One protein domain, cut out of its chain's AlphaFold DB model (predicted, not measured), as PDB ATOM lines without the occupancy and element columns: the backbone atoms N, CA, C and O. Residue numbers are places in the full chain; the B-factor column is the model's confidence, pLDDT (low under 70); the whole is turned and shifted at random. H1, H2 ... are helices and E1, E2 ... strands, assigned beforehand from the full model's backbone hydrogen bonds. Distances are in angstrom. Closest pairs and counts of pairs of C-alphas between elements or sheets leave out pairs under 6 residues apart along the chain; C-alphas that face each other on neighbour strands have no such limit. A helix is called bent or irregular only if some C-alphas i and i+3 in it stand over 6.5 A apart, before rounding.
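This is residues 5 to 115 of the 165 residues of an uncharacterized protein of Thermoplasmata archaeon (UniProt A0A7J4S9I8). A strongly twisted sheet of six short parallel strands forms the core, with H1 and H2 packed on its E3, E2 and E4 part and little H5 on the opposite face from H1, over E6. H3 lies off the sheet. The printed part has 111 residues, in the order E1 H1 E2 H2 E3 E4 H3 E5 H4 H5 E6, of mixed class; across the sheet the strands run E3 E2 E4 E1 E5 E6. It is compact, with a radius of gyration of the C-alphas of 13.4 A, and rounded, spanning 37 by 31 by 23 A.

E1, residues 5 to 7, is an inner strand, the parallel neighbour of E4, residues 66 to 69, and E5, residues 91 to 95; N 6 and O 67 are 2.8 A apart, N 7 and O 93 2.9 A. H1, residues 13 to 22, is on the sheet; its closest C-alphas to E4 are those of Ser 14 and Ile 68, 6.6 A. E2, residues 28 to 30, has E4 and E3, residues 50 to 52, as parallel neighbours; N 68 and O 29 are 2.9 A apart, N 51 and O 28 2.9 A. H2, residues 32 to 43, is on the sheet at a height of 9.9 A, over E3 and, only just, with 3 C-alphas, over E2. Its closest C-alphas to E3 are those of Asp 32 and Arg 52, 5.5 A. H2 touches H1 with residues 34 to 38 alone, only just about perpendicular at 71 degrees; the closest C-alphas are those of Gln 15 and Ala 38, 6.0 A. E2, H2 and E3 form a strand-helix-strand unit, two parallel neighbour strands with a helix between them along the chain, its crossover right-handed. H3, residues 80 to 88, is not on the sheet and is apart from H1 and H2. H4, residues 97 to 100, only grazes the sheet. H5, residues 104 to 108, is on the face opposite H1 at a height of 8.8 A, only just over E6, residues 112 to 114, with 3 C-alphas; the closest are those of Thr 105 and Ala 112, 5.8 A. E5 and E6 are parallel neighbours, with N 114 and O 94 3.0 A apart. E5, H4, H5 and E6 form another right-handed unit; E1, H1, E2 and E4, H3, E5 are split ones, with E4 and E1 respectively between their strands. Every O i to N i+4 pair is within hydrogen-bond range in H1 and H5, 6 of 8 in H2 and 0 of 5 in H3, where 5 of 6 O i to N i+3 pairs are; H4 is too short for an i+4 pair.

E1 begins at C-alpha 5 (349.039, 209.647, 310.043). H1 measures 14.2 A, H2 16.3 A and E5 13.2 A from first to last C-alpha. H3, 14.7 A, is irregular: C-alphas 81 and 84 are 7.8 A apart. E6 ends at C-alpha 114 (359.638, 207.565, 303.495).

The two C-alphas farthest apart are those of Ser 59 and Phe 101, 39.4 A. The printed part has no cut. The link from E3 to E4, residues 53 to 65, is long. The mean pLDDT of the printed part is 94.7, and no printed residue is under 70.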
ATOM      1  N   ALA A   5     348.304 210.052 308.855       97.00
ATOM      2  CA  ALA A   5     349.039 209.647 310.043       97.00
ATOM      3  C   ALA A   5     350.471 209.279 309.657       97.00
ATOM      4  O   ALA A   5     350.700 208.333 308.903       97.00
ATOM      5  N   LEU A   6     351.428 210.036 310.180       98.00
ATOM      6  CA  LEU A   6     352.853 209.763 310.056       98.00
ATOM      7  C   LEU A   6     353.326 209.079 311.336       98.00
ATOM      8  O   LEU A   6     352.976 209.508 312.435       98.00
ATOM      9  N   GLY A   7     354.128 208.029 311.215       96.69
ATOM     10  CA  GLY A   7     354.731 207.384 312.374       96.69
ATOM     11  C   GLY A   7     356.230 207.231 312.242       96.69
ATOM     12  O   GLY A   7     356.768 207.029 311.157       96.69
ATOM     13  N   GLY A   8     356.891 207.308 313.386       94.75
ATOM     14  CA  GLY A   8     358.328 207.155 313.542       94.75
ATOM     15  C   GLY A   8     358.651 206.825 314.995       94.75
ATOM     16  O   GLY A   8     357.756 206.592 315.812       94.75
ATOM     17  N   TYR A   9     359.935 206.805 315.337       95.50
ATOM     18  CA  TYR A   9     360.356 206.688 316.730       95.50
ATOM     19  C   TYR A   9     359.767 207.819 317.578       95.50
ATOM     20  O   TYR A   9     359.709 208.972 317.146       95.50
ATOM     21  N   VAL A  10     359.335 207.481 318.795       97.31
ATOM     22  CA  VAL A  10     358.703 208.432 319.725       97.31
ATOM     23  C   VAL A  10     359.652 209.586 320.076       97.31
ATOM     24  O   VAL A  10     359.217 210.734 320.161       97.31
ATOM     25  N   PHE A  11     360.947 209.288 320.211       96.44
ATOM     26  CA  PHE A  11     362.013 210.268 320.408       96.44
ATOM     27  C   PHE A  11     362.811 210.498 319.119       96.44
ATOM     28  O   PHE A  11     363.068 209.559 318.364       96.44
ATOM     29  N   GLY A  12     363.196 211.749 318.875       95.62
ATOM     30  CA  GLY A  12     363.943 212.192 317.701       95.62
ATOM     31  C   GLY A  12     363.034 212.316 316.483       95.62
ATOM     32  O   GLY A  12     362.613 213.414 316.119       95.62
ATOM     33  N   LYS A  13     362.667 211.176 315.882       96.94
ATOM     34  CA  LYS A  13     361.948 211.144 314.598       96.94
ATOM     35  C   LYS A  13     360.596 211.847 314.658       96.94
ATOM     36  O   LYS A  13     360.257 212.592 313.749       96.94
ATOM     37  N   SER A  14     359.827 211.642 315.726       98.12
ATOM     38  CA  SER A  14     358.520 212.292 315.852       98.12
ATOM     39  C   SER A  14     358.636 213.813 315.988       98.12
ATOM     40  O   SER A  14     357.832 214.524 315.398       98.12
ATOM     41  N   GLN A  15     359.646 214.332 316.696       98.12
ATOM     42  CA  GLN A  15     359.869 215.781 316.806       98.12
ATOM     43  C   GLN A  15     360.332 216.386 315.474       98.12
ATOM     44  O   GLN A  15     359.875 217.464 315.095       98.12
ATOM     45  N   GLU A  16     361.164 215.666 314.722       97.81
ATOM     46  CA  GLU A  16     361.540 216.044 313.358       97.81
ATOM     47  C   GLU A  16     360.318 216.088 312.425       97.81
ATOM     48  O   GLU A  16     360.135 217.058 311.691       97.81
ATOM     49  N   LEU A  17     359.427 215.093 312.509       98.06
ATOM     50  CA  LEU A  17     358.170 215.079 311.758       98.06
ATOM     51  C   LEU A  17     357.262 216.264 312.121       98.06
ATOM     52  O   LEU A  17     356.692 216.870 311.215       98.06
ATOM     53  N   ILE A  18     357.155 216.630 313.409       98.19
ATOM     54  CA  ILE A  18     356.400 217.824 313.840       98.19
ATOM     55  C   ILE A  18     356.968 219.056 313.129       98.19
ATOM     56  O   ILE A  18     356.233 219.773 312.450       98.19
ATOM     57  N   ALA A  19     358.284 219.262 313.221       97.81
ATOM     58  CA  ALA A  19     358.953 220.408 312.617       97.81
ATOM     59  C   ALA A  19     358.770 220.460 311.091       97.81
ATOM     60  O   ALA A  19     358.490 221.526 310.539       97.81
ATOM     61  N   LEU A  20     358.900 219.323 310.400       96.94
ATOM     62  CA  LEU A  20     358.732 219.235 308.947       96.94
ATOM     63  C   LEU A  20     357.312 219.597 308.509       96.94
ATOM     64  O   LEU A  20     357.146 220.360 307.562       96.94
ATOM     65  N   VAL A  21     356.291 219.102 309.211       97.00
ATOM     66  CA  VAL A  21     354.896 219.428 308.884       97.00
ATOM     67  C   VAL A  21     354.577 220.885 309.231       97.00
ATOM     68  O   VAL A  21     353.920 221.569 308.446       97.00
ATOM     69  N   ASN A  22     355.108 221.414 310.337       96.75
ATOM     70  CA  ASN A  22     354.933 222.824 310.691       96.75
ATOM     71  C   ASN A  22     355.533 223.783 309.651       96.75
ATOM     72  O   ASN A  22     354.989 224.870 309.460       96.75
ATOM     73  N   ARG A  23     356.598 223.396 308.929       96.56
ATOM     74  CA  ARG A  23     357.139 224.196 307.804       96.56
ATOM     75  C   ARG A  23     356.133 224.384 306.666       96.56
ATOM     76  O   ARG A  23     356.278 225.320 305.888       96.56
ATOM     77  N   LEU A  24     355.114 223.531 306.586       95.19
ATOM     78  CA  LEU A  24     354.005 223.656 305.640       95.19
ATOM     79  C   LEU A  24     352.861 224.534 306.178       95.19
ATOM     80  O   LEU A  24     351.823 224.637 305.532       95.19
ATOM     81  N   GLY A  25     353.015 225.137 307.363       94.38
ATOM     82  CA  GLY A  25     351.960 225.901 308.034       94.38
ATOM     83  C   GLY A  25     350.848 225.029 308.624       94.38
ATOM     84  O   GLY A  25     349.770 225.536 308.919       94.38
ATOM     85  N   ILE A  26     351.087 223.722 308.776       92.62
ATOM     86  CA  ILE A  26     350.108 222.759 309.286       92.62
ATOM     87  C   ILE A  26     350.444 222.424 310.742       92.62
ATOM     88  O   ILE A  26     351.554 221.987 311.057       92.62
ATOM     89  N   GLU A  27     349.469 222.603 311.630       90.50
ATOM     90  CA  GLU A  27     349.537 222.088 312.997       90.50
ATOM     91  C   GLU A  27     349.179 220.597 313.018       90.50
ATOM     92  O   GLU A  27     348.276 220.138 312.315       90.50
ATOM     93  N   VAL A  28     349.898 219.835 313.837       96.75
ATOM     94  CA  VAL A  28     349.738 218.384 313.965       96.75
ATOM     95  C   VAL A  28     349.090 218.018 315.296       96.75
ATOM     96  O   VAL A  28     349.345 218.661 316.313       96.75
ATOM     97  N   ALA A  29     348.303 216.942 315.323       97.62
ATOM     98  CA  ALA A  29     347.984 216.258 316.575       97.62
ATOM     99  C   ALA A  29     348.989 215.138 316.825       97.62
ATOM    100  O   ALA A  29     349.286 214.351 315.925       97.62
ATOM    101  N   VAL A  30     349.499 215.030 318.046       98.25
ATOM    102  CA  VAL A  30     350.516 214.030 318.387       98.25
ATOM    103  C   VAL A  30     350.095 213.187 319.575       98.25
ATOM    104  O   VAL A  30     349.376 213.650 320.461       98.25
ATOM    105  N   ALA A  31     350.561 211.938 319.608       97.94
ATOM    106  CA  ALA A  31     350.399 211.097 320.786       97.94
ATOM    107  C   ALA A  31     351.036 211.752 322.023       97.94
ATOM    108  O   ALA A  31     352.109 212.343 321.931       97.94
ATOM    109  N   ASP A  32     350.427 211.588 323.195       97.81
ATOM    110  CA  ASP A  32     350.852 212.281 324.419       97.81
ATOM    111  C   ASP A  32     352.323 212.045 324.780       97.81
ATOM    112  O   ASP A  32     353.030 212.993 325.091       97.81
ATOM    113  N   ARG A  33     352.837 210.818 324.614       97.69
ATOM    114  CA  ARG A  33     354.266 210.527 324.844       97.69
ATOM    115  C   ARG A  33     355.205 211.263 323.881       97.69
ATOM    116  O   ARG A  33     356.343 211.555 324.231       97.69
ATOM    117  N   ILE A  34     354.750 211.538 322.657       98.56
ATOM    118  CA  ILE A  34     355.496 212.348 321.685       98.56
ATOM    119  C   ILE A  34     355.452 213.817 322.108       98.56
ATOM    120  O   ILE A  34     356.483 214.487 322.039       98.56
ATOM    121  N   ALA A  35     354.292 214.297 322.573       98.50
ATOM    122  CA  ALA A  35     354.138 215.643 323.115       98.50
ATOM    123  C   ALA A  35     355.006 215.867 324.361       98.50
ATOM    124  O   ALA A  35     355.657 216.896 324.444       98.50
ATOM    125  N   ASP A  36     355.099 214.901 325.279       98.50
ATOM    126  CA  ASP A  36     355.946 215.007 326.478       98.50
ATOM    127  C   ASP A  36     357.417 215.244 326.121       98.50
ATOM    128  O   ASP A  36     358.106 216.047 326.749       98.50
ATOM    129  N   LEU A  37     357.903 214.574 325.074       98.50
ATOM    130  CA  LEU A  37     359.246 214.799 324.553       98.50
ATOM    131  C   LEU A  37     359.338 216.125 323.798       98.50
ATOM    132  O   LEU A  37     360.307 216.854 323.982       98.50
ATOM    133  N   ALA A  38     358.342 216.472 322.984       98.50
ATOM    134  CA  ALA A  38     358.312 217.747 322.274       98.50
ATOM    135  C   ALA A  38     358.293 218.951 323.240       98.50
ATOM    136  O   ALA A  38     358.986 219.933 322.983       98.50
ATOM    137  N   ASP A  39     357.635 218.843 324.399       98.56
ATOM    138  CA  ASP A  39     357.634 219.870 325.449       98.56
ATOM    139  C   ASP A  39     359.063 220.138 325.956       98.56
ATOM    140  O   ASP A  39     359.415 221.273 326.278       98.56
ATOM    141  N   ILE A  40     359.922 219.111 326.022       98.38
ATOM    142  CA  ILE A  40     361.343 219.276 326.373       98.38
ATOM    143  C   ILE A  40     362.051 220.115 325.303       98.38
ATOM    144  O   ILE A  40     362.730 221.081 325.640       98.38
ATOM    145  N   TYR A  41     361.853 219.796 324.023       98.00
ATOM    146  CA  TYR A  41     362.428 220.552 322.902       98.00
ATOM    147  C   TYR A  41     361.976 222.019 322.926       98.00
ATOM    148  O   TYR A  41     362.809 222.921 322.809       98.00
ATOM    149  N   VAL A  42     360.681 222.264 323.159       98.25
ATOM    150  CA  VAL A  42     360.102 223.612 323.270       98.25
ATOM    151  C   VAL A  42     360.711 224.384 324.439       98.25
ATOM    152  O   VAL A  42     361.110 225.536 324.264       98.25
ATOM    153  N   ARG A  43     360.877 223.754 325.610       98.31
ATOM    154  CA  ARG A  43     361.560 224.371 326.765       98.31
ATOM    155  C   ARG A  43     363.011 224.761 326.472       98.31
ATOM    156  O   ARG A  43     363.508 225.706 327.078       98.31
ATOM    157  N   HIS A  44     363.669 224.078 325.538       98.00
ATOM    158  CA  HIS A  44     365.023 224.392 325.074       98.00
ATOM    159  C   HIS A  44     365.056 225.256 323.797       98.00
ATOM    160  O   HIS A  44     366.101 225.389 323.166       98.00
ATOM    161  N   GLY A  45     363.936 225.888 323.431       97.69
ATOM    162  CA  GLY A  45     363.874 226.895 322.367       97.69
ATOM    163  C   GLY A  45     363.642 226.350 320.955       97.69
ATOM    164  O   GLY A  45     363.630 227.128 319.999       97.69
ATOM    165  N   VAL A  46     363.418 225.044 320.793       97.62
ATOM    166  CA  VAL A  46     363.044 224.465 319.495       97.62
ATOM    167  C   VAL A  46     361.558 224.711 319.244       97.62
ATOM    168  O   VAL A  46     360.700 224.297 320.019       97.62
ATOM    169  N   LYS A  47     361.232 225.385 318.139       97.06
ATOM    170  CA  LYS A  47     359.845 225.716 317.788       97.06
ATOM    171  C   LYS A  47     359.128 224.493 317.219       97.06
ATOM    172  O   LYS A  47     359.391 224.112 316.082       97.06
ATOM    173  N   LEU A  48     358.211 223.924 317.995       98.19
ATOM    174  CA  LEU A  48     357.337 222.818 317.600       98.19
ATOM    175  C   LEU A  48     355.886 223.199 317.917       98.19
ATOM    176  O   LEU A  48     355.575 223.535 319.056       98.19
ATOM    177  N   GLY A  49     355.015 223.166 316.910       97.12
ATOM    178  CA  GLY A  49     353.581 223.433 317.023       97.12
ATOM    179  C   GLY A  49     352.777 222.141 316.916       97.12
ATOM    180  O   GLY A  49     352.788 221.481 315.874       97.12
ATOM    181  N   TYR A  50     352.087 221.772 317.992       97.62
ATOM    182  CA  TYR A  50     351.278 220.560 318.060       97.62
ATOM    183  C   TYR A  50     350.150 220.688 319.083       97.62
ATOM    184  O   TYR A  50     350.244 221.438 320.052       97.62
ATOM    185  N   ARG A  51     349.120 219.857 318.906       96.81
ATOM    186  CA  ARG A  51     348.120 219.538 319.930       96.81
ATOM    187  C   ARG A  51     348.324 218.120 320.444       96.81
ATOM    188  O   ARG A  51     348.685 217.215 319.689       96.81
ATOM    189  N   ARG A  52     348.078 217.909 321.736       97.44
ATOM    190  CA  ARG A  52     348.028 216.564 322.319       97.44
ATOM    191  C   ARG A  52     346.758 215.877 321.843       97.44
ATOM    192  O   ARG A  52     345.690 216.481 321.833       97.44
ATOM    193  N   ILE A  53     346.857 214.615 321.455       95.38
ATOM    194  CA  ILE A  53     345.686 213.857 321.011       95.38
ATOM    195  C   ILE A  53     344.634 213.734 322.127       95.38
ATOM    196  O   ILE A  53     343.440 213.768 321.842       95.38
ATOM    197  N   SER A  54     345.065 213.659 323.391       94.81
ATOM    198  CA  SER A  54     344.177 213.613 324.559       94.81
ATOM    199  C   SER A  54     343.424 214.915 324.834       94.81
ATOM    200  O   SER A  54     342.389 214.878 325.495       94.81
ATOM    201  N   SER A  55     343.904 216.053 324.322       94.44
ATOM    202  CA  SER A  55     343.240 217.347 324.491       94.44
ATOM    203  C   SER A  55     342.239 217.663 323.380       94.44
ATOM    204  O   SER A  55     341.605 218.710 323.438       94.44
ATOM    205  N   LEU A  56     342.112 216.805 322.360       92.81
ATOM    206  CA  LEU A  56     341.173 217.021 321.260       92.81
ATOM    207  C   LEU A  56     339.745 216.684 321.691       92.81
ATOM    208  O   LEU A  56     339.447 215.549 322.080       92.81
ATOM    209  N   ALA A  57     338.833 217.636 321.515       92.19
ATOM    210  CA  ALA A  57     337.408 217.350 321.526       92.19
ATOM    211  C   ALA A  57     337.037 216.442 320.342       92.19
ATOM    212  O   ALA A  57     337.721 216.394 319.319       92.19
ATOM    213  N   GLU A  58     335.917 215.725 320.445       89.19
ATOM    214  CA  GLU A  58     335.482 214.814 319.380       89.19
ATOM    215  C   GLU A  58     335.289 215.525 318.030       89.19
ATOM    216  O   GLU A  58     335.682 214.993 316.989       89.19
ATOM    217  N   SER A  59     334.774 216.758 318.056       88.81
ATOM    218  CA  SER A  59     334.611 217.618 316.879       88.81
ATOM    219  C   SER A  59     335.937 218.005 316.214       88.81
ATOM    220  O   SER A  59     335.960 218.258 315.013       88.81
ATOM    221  N   GLU A  60     337.045 218.008 316.957       88.38
ATOM    222  CA  GLU A  60     338.378 218.381 316.467       88.38
ATOM    223  C   GLU A  60     339.147 217.190 315.881       88.38
ATOM    224  O   GLU A  60     340.150 217.366 315.197       88.38
ATOM    225  N   ARG A  61     338.677 215.952 316.063       87.25
ATOM    226  CA  ARG A  61     339.372 214.737 315.584       87.25
ATOM    227  C   ARG A  61     339.470 214.631 314.056       87.25
ATOM    228  O   ARG A  61     340.147 213.750 313.533       87.25
ATOM    229  N   ARG A  62     338.786 215.480 313.293       79.00
ATOM    230  CA  ARG A  62     338.945 215.556 311.825       79.00
ATOM    231  C   ARG A  62     339.733 216.784 311.370       79.00
ATOM    232  O   ARG A  62     340.061 216.877 310.190       79.00
ATOM    233  N   ASP A  63     340.039 217.680 312.301       79.50
ATOM    234  CA  ASP A  63     340.790 218.910 312.101       79.50
ATOM    235  C   ASP A  63     341.714 219.124 313.315       79.50
ATOM    236  O   ASP A  63     341.416 219.887 314.241       79.50
ATOM    237  N   PRO A  64     342.793 218.326 313.363       70.06
ATOM    238  CA  PRO A  64     343.865 218.479 312.384       70.06
ATOM    239  C   PRO A  64     343.905 217.396 311.304       70.06
ATOM    240  O   PRO A  64     343.566 216.230 311.511       70.06
ATOM    241  N   ARG A  65     344.394 217.788 310.121       87.69
ATOM    242  CA  ARG A  65     344.556 216.886 308.968       87.69
ATOM    243  C   ARG A  65     345.785 215.980 309.059       87.69
ATOM    244  O   ARG A  65     345.912 215.086 308.224       87.69
ATOM    245  N   VAL A  66     346.681 216.197 310.025       96.19
ATOM    246  CA  VAL A  66     347.913 215.417 310.182       96.19
ATOM    247  C   VAL A  66     348.098 214.979 311.632       96.19
ATOM    248  O   VAL A  66     348.073 215.790 312.557       96.19
ATOM    249  N   TYR A  67     348.328 213.682 311.796       97.69
ATOM    250  CA  TYR A  67     348.648 213.019 313.048       97.69
ATOM    251  C   TYR A  67     350.097 212.537 313.043       97.69
ATOM    252  O   TYR A  67     350.558 211.999 312.036       97.69
ATOM    253  N   ILE A  68     350.793 212.663 314.174       98.25
ATOM    254  CA  ILE A  68     352.089 212.011 314.400       98.25
ATOM    255  C   ILE A  68     351.941 211.025 315.553       98.25
ATOM    256  O   ILE A  68     351.687 211.401 316.700       98.25
ATOM    257  N   LEU A  69     352.059 209.744 315.224       97.56
ATOM    258  CA  LEU A  69     351.678 208.638 316.095       97.56
ATOM    259  C   LEU A  69     352.848 207.665 316.286       97.56
ATOM    260  O   LEU A  69     353.690 207.521 315.396       97.56
ATOM    261  N   PRO A  70     352.905 206.935 317.413       95.81
ATOM    262  CA  PRO A  70     353.808 205.800 317.520       95.81
ATOM    263  C   PRO A  70     353.446 204.740 316.460       95.81
ATOM    264  O   PRO A  70     352.277 204.620 316.082       95.81
ATOM    265  N   PRO A  71     354.401 203.905 316.011       92.69
ATOM    266  CA  PRO A  71     354.179 203.004 314.875       92.69
ATOM    267  C   PRO A  71     353.046 201.997 315.111       92.69
ATOM    268  O   PRO A  71     352.313 201.654 314.187       92.69
ATOM    269  N   GLY A  72     352.860 201.574 316.366       92.75
ATOM    270  CA  GLY A  72     351.780 200.672 316.770       92.75
ATOM    271  C   GLY A  72     350.374 201.269 316.663       92.75
ATOM    272  O   GLY A  72     349.413 200.518 316.708       92.75
ATOM    273  N   TRP A  73     350.237 202.588 316.504       95.44
ATOM    274  CA  TRP A  73     348.942 203.263 316.358       95.44
ATOM    275  C   TRP A  73     348.627 203.656 314.913       95.44
ATOM    276  O   TRP A  73     347.564 204.211 314.642       95.44
ATOM    277  N   LEU A  74     349.524 203.368 313.964       94.69
ATOM    278  CA  LEU A  74     349.254 203.614 312.548       94.69
ATOM    279  C   LEU A  74     348.177 202.679 311.991       94.69
ATOM    280  O   LEU A  74     347.595 202.978 310.957       94.69
ATOM    281  N   ARG A  75     347.900 201.552 312.652       91.50
ATOM    282  CA  ARG A  75     346.904 200.578 312.202       91.50
ATOM    283  C   ARG A  75     346.292 199.805 313.372       91.50
ATOM    284  O   ARG A  75     346.948 199.678 314.402       91.50
ATOM    285  N   PRO A  76     345.094 199.222 313.200       89.50
ATOM    286  CA  PRO A  76     344.522 198.294 314.169       89.50
ATOM    287  C   PRO A  76     345.396 197.045 314.407       89.50
ATOM    288  O   PRO A  76     346.098 196.607 313.488       89.50
ATOM    289  N   PRO A  77     345.302 196.409 315.589       92.25
ATOM    290  CA  PRO A  77     344.433 196.767 316.713       92.25
ATOM    291  C   PRO A  77     344.940 197.999 317.477       92.25
ATOM    292  O   PRO A  77     346.135 198.152 317.704       92.25
ATOM    293  N   LEU A  78     344.006 198.868 317.864       92.94
ATOM    294  CA  LEU A  78     344.272 200.069 318.651       92.94
ATOM    295  C   LEU A  78     343.774 199.867 320.080       92.94
ATOM    296  O   LEU A  78     342.765 199.199 320.293       92.94
ATOM    297  N   GLU A  79     344.467 200.468 321.041       92.38
ATOM    298  CA  GLU A  79     344.013 200.535 322.432       92.38
ATOM    299  C   GLU A  79     342.729 201.375 322.537       92.38
ATOM    300  O   GLU A  79     342.527 202.309 321.756       92.38
ATOM    301  N   ASP A  80     341.877 201.086 323.526       91.69
ATOM    302  CA  ASP A  80     340.555 201.718 323.670       91.69
ATOM    303  C   ASP A  80     340.618 203.252 323.681       91.69
ATOM    304  O   ASP A  80     339.801 203.913 323.034       91.69
ATOM    305  N   SER A  81     341.640 203.812 324.336       90.12
ATOM    306  CA  SER A  81     341.889 205.256 324.457       90.12
ATOM    307  C   SER A  81     342.068 205.973 323.112       90.12
ATOM    308  O   SER A  81     341.808 207.175 323.005       90.12
ATOM    309  N   VAL A  82     342.471 205.244 322.070       93.69
ATOM    310  CA  VAL A  82     342.740 205.771 320.725       93.69
ATOM    311  C   VAL A  82     341.996 205.013 319.626       93.69
ATOM    312  O   VAL A  82     342.214 205.262 318.442       93.69
ATOM    313  N   SER A  83     341.067 204.129 319.997       94.62
ATOM    314  CA  SER A  83     340.258 203.313 319.080       94.62
ATOM    315  C   SER A  83     339.515 204.143 318.024       94.62
ATOM    316  O   SER A  83     339.378 203.726 316.871       94.62
ATOM    317  N   TRP A  84     339.117 205.367 318.378       93.19
ATOM    318  CA  TRP A  84     338.461 206.322 317.486       93.19
ATOM    319  C   TRP A  84     339.304 206.719 316.263       93.19
ATOM    320  O   TRP A  84     338.725 207.072 315.234       93.19
ATOM    321  N   LEU A  85     340.641 206.615 316.318       93.56
ATOM    322  CA  LEU A  85     341.514 206.836 315.154       93.56
ATOM    323  C   LEU A  85     341.167 205.876 314.007       93.56
ATOM    324  O   LEU A  85     341.221 206.262 312.838       93.56
ATOM    325  N   GLY A  86     340.732 204.651 314.326       91.25
ATOM    326  CA  GLY A  86     340.295 203.662 313.337       91.25
ATOM    327  C   GLY A  86     339.091 204.124 312.506       91.25
ATOM    328  O   GLY A  86     338.971 203.762 311.337       91.25
ATOM    329  N   GLY A  87     338.236 204.990 313.063       90.56
ATOM    330  CA  GLY A  87     337.080 205.569 312.368       90.56
ATOM    331  C   GLY A  87     337.418 206.723 311.414       90.56
ATOM    332  O   GLY A  87     336.553 207.176 310.656       90.56
ATOM    333  N   LEU A  88     338.661 207.220 311.421       89.94
ATOM    334  CA  LEU A  88     339.064 208.387 310.629       89.94
ATOM    335  C   LEU A  88     339.483 208.068 309.191       89.94
ATOM    336  O   LEU A  88     339.636 209.002 308.404       89.94
ATOM    337  N   ARG A  89     339.622 206.783 308.826       89.75
ATOM    338  CA  ARG A  89     340.123 206.341 307.505       89.75
ATOM    339  C   ARG A  89     341.462 207.011 307.154       89.75
ATOM    340  O   ARG A  89     341.606 207.611 306.088       89.75
ATOM    341  N   LEU A  90     342.409 206.942 308.090       92.94
ATOM    342  CA  LEU A  90     343.727 207.567 307.980       92.94
ATOM    343  C   LEU A  90     344.500 207.046 306.764       92.94
ATOM    344  O   LEU A  90     344.462 205.853 306.467       92.94
ATOM    345  N   ARG A  91     345.247 207.936 306.103       95.06
ATOM    346  CA  ARG A  91     346.327 207.559 305.180       95.06
ATOM    347  C   ARG A  91     347.624 207.476 305.967       95.06
ATOM    348  O   ARG A  91     348.044 208.463 306.560       95.06
ATOM    349  N   THR A  92     348.232 206.306 305.998       96.75
ATOM    350  CA  THR A  92     349.268 205.955 306.971       96.75
ATOM    351  C   THR A  92     350.636 205.865 306.313       96.75
ATOM    352  O   THR A  92     350.795 205.240 305.265       96.75
ATOM    353  N   ALA A  93     351.645 206.482 306.924       97.56
ATOM    354  CA  ALA A  93     353.017 206.371 306.452       97.56
ATOM    355  C   ALA A  93     354.011 206.171 307.592       97.56
ATOM    356  O   ALA A  93     353.921 206.829 308.628       97.56
ATOM    357  N   TYR A  94     354.986 205.287 307.379       97.69
ATOM    358  CA  TYR A  94     356.110 205.113 308.296       97.69
ATOM    359  C   TYR A  94     357.357 205.829 307.781       97.69
ATOM    360  O   TYR A  94     357.719 205.704 306.612       97.69
ATOM    361  N   VAL A  95     358.018 206.580 308.655       97.69
ATOM    362  CA  VAL A  95     359.161 207.422 308.307       97.69
ATOM    363  C   VAL A  95     360.368 207.004 309.141       97.69
ATOM    364  O   VAL A  95     360.348 207.076 310.370       97.69
ATOM    365  N   SER A  96     361.414 206.521 308.474       95.56
ATOM    366  CA  SER A  96     362.637 206.011 309.107       95.56
ATOM    367  C   SER A  96     363.742 205.835 308.067       95.56
ATOM    368  O   SER A  96     363.455 205.466 306.934       95.56
ATOM    369  N   GLY A  97     365.014 206.007 308.437       94.69
ATOM    370  CA  GLY A  97     366.141 205.707 307.542       94.69
ATOM    371  C   GLY A  97     366.136 204.252 307.053       94.69
ATOM    372  O   GLY A  97     366.477 203.965 305.908       94.69
ATOM    373  N   TRP A  98     365.621 203.334 307.874       94.69
ATOM    374  CA  TRP A  98     365.492 201.918 307.533       94.69
ATOM    375  C   TRP A  98     364.563 201.646 306.348       94.69
ATOM    376  O   TRP A  98     364.682 200.599 305.713       94.69
ATOM    377  N   THR A  99     363.650 202.561 306.014       95.69
ATOM    378  CA  THR A  99     362.718 202.357 304.896       95.69
ATOM    379  C   THR A  99     363.417 202.458 303.534       95.69
ATOM    380  O   THR A  99     362.803 202.147 302.518       95.69
ATOM    381  N   ALA A 100     364.685 202.889 303.493       94.12
ATOM    382  CA  ALA A 100     365.529 202.796 302.304       94.12
ATOM    383  C   ALA A 100     365.931 201.344 301.979       94.12
ATOM    384  O   ALA A 100     366.210 201.026 300.827       94.12
ATOM    385  N   PHE A 101     365.940 200.461 302.985       94.06
ATOM    386  CA  PHE A 101     366.421 199.079 302.867       94.06
ATOM    387  C   PHE A 101     365.329 198.031 303.102       94.06
ATOM    388  O   PHE A 101     365.471 196.885 302.681       94.06
ATOM    389  N   PHE A 102     364.234 198.408 303.769       95.12
ATOM    390  CA  PHE A 102     363.151 197.500 304.136       95.12
ATOM    391  C   PHE A 102     361.788 198.020 303.682       95.12
ATOM    392  O   PHE A 102     361.479 199.201 303.833       95.12
ATOM    393  N   ASP A 103     360.940 197.115 303.192       95.69
ATOM    394  CA  ASP A 103     359.542 197.400 302.857       95.69
ATOM    395  C   ASP A 103     358.632 197.203 304.082       95.69
ATOM    396  O   ASP A 103     358.082 196.128 304.352       95.69
ATOM    397  N   PHE A 104     358.486 198.277 304.849       92.56
ATOM    398  CA  PHE A 104     357.557 198.379 305.962       92.56
ATOM    399  C   PHE A 104     356.111 198.599 305.516       92.56
ATOM    400  O   PHE A 104     355.212 198.249 306.281       92.56
ATOM    401  N   THR A 105     355.861 199.091 304.296       95.00
ATOM    402  CA  THR A 105     354.490 199.202 303.769       95.00
ATOM    403  C   THR A 105     353.840 197.837 303.668       95.00
ATOM    404  O   THR A 105     352.770 197.631 304.231       95.00
ATOM    405  N   ARG A 106     354.524 196.851 303.078       92.81
ATOM    406  CA  ARG A 106     354.028 195.473 303.020       92.81
ATOM    407  C   ARG A 106     354.036 194.814 304.394       92.81
ATOM    408  O   ARG A 106     353.055 194.174 304.765       92.81
ATOM    409  N   ARG A 107     355.119 194.967 305.167       89.38
ATOM    410  CA  ARG A 107     355.260 194.322 306.487       89.38
ATOM    411  C   ARG A 107     354.180 194.765 307.474       89.38
ATOM    412  O   ARG A 107     353.695 193.955 308.264       89.38
ATOM    413  N   TYR A 108     353.823 196.044 307.442       88.38
ATOM    414  CA  TYR A 108     352.862 196.644 308.358       88.38
ATOM    415  C   TYR A 108     351.558 197.064 307.671       88.38
ATOM    416  O   TYR A 108     350.701 197.633 308.330       88.38
ATOM    417  N   GLY A 109     351.325 196.737 306.401       92.38
ATOM    418  CA  GLY A 109     350.086 197.099 305.699       92.38
ATOM    419  C   GLY A 109     349.783 198.602 305.736       92.38
ATOM    420  O   GLY A 109     348.654 198.979 306.032       92.38
ATOM    421  N   LEU A 110     350.802 199.437 305.519       95.69
ATOM    422  CA  LEU A 110     350.694 200.902 305.502       95.69
ATOM    423  C   LEU A 110     350.544 201.412 304.066       95.69
ATOM    424  O   LEU A 110     350.938 200.727 303.123       95.69
ATOM    425  N   ASP A 111     350.032 202.631 303.893       96.81
ATOM    426  CA  ASP A 111     349.850 203.225 302.561       96.81
ATOM    427  C   ASP A 111     351.168 203.684 301.920       96.81
ATOM    428  O   ASP A 111     351.282 203.688 300.695       96.81
ATOM    429  N   ALA A 112     352.139 204.124 302.727       97.38
ATOM    430  CA  ALA A 112     353.416 204.644 302.243       97.38
ATOM    431  C   ALA A 112     354.554 204.494 303.267       97.38
ATOM    432  O   ALA A 112     354.339 204.225 304.451       97.38
ATOM    433  N   GLN A 113     355.786 204.696 302.807       97.69
ATOM    434  CA  GLN A 113     356.953 204.845 303.671       97.69
ATOM    435  C   GLN A 113     357.939 205.847 303.080       97.69
ATOM    436  O   GLN A 113     358.025 205.966 301.857       97.69
ATOM    437  N   PHE A 114     358.693 206.536 303.933       97.31
ATOM    438  CA  PHE A 114     359.638 207.565 303.495       97.31
ATOM    439  C   PHE A 114     360.996 207.418 304.189       97.31
ATOM    440  O   PHE A 114     361.038 207.375 305.426       97.31
ATOM    441  N   PRO A 115     362.102 207.370 303.418       96.06
ATOM    442  CA  PRO A 115     363.436 207.302 303.988       96.06
ATOM    443  C   PRO A 115     363.796 208.656 304.593       96.06
ATOM    444  O   PRO A 115     363.889 209.659 303.892       96.06
TER     445      PRO A 115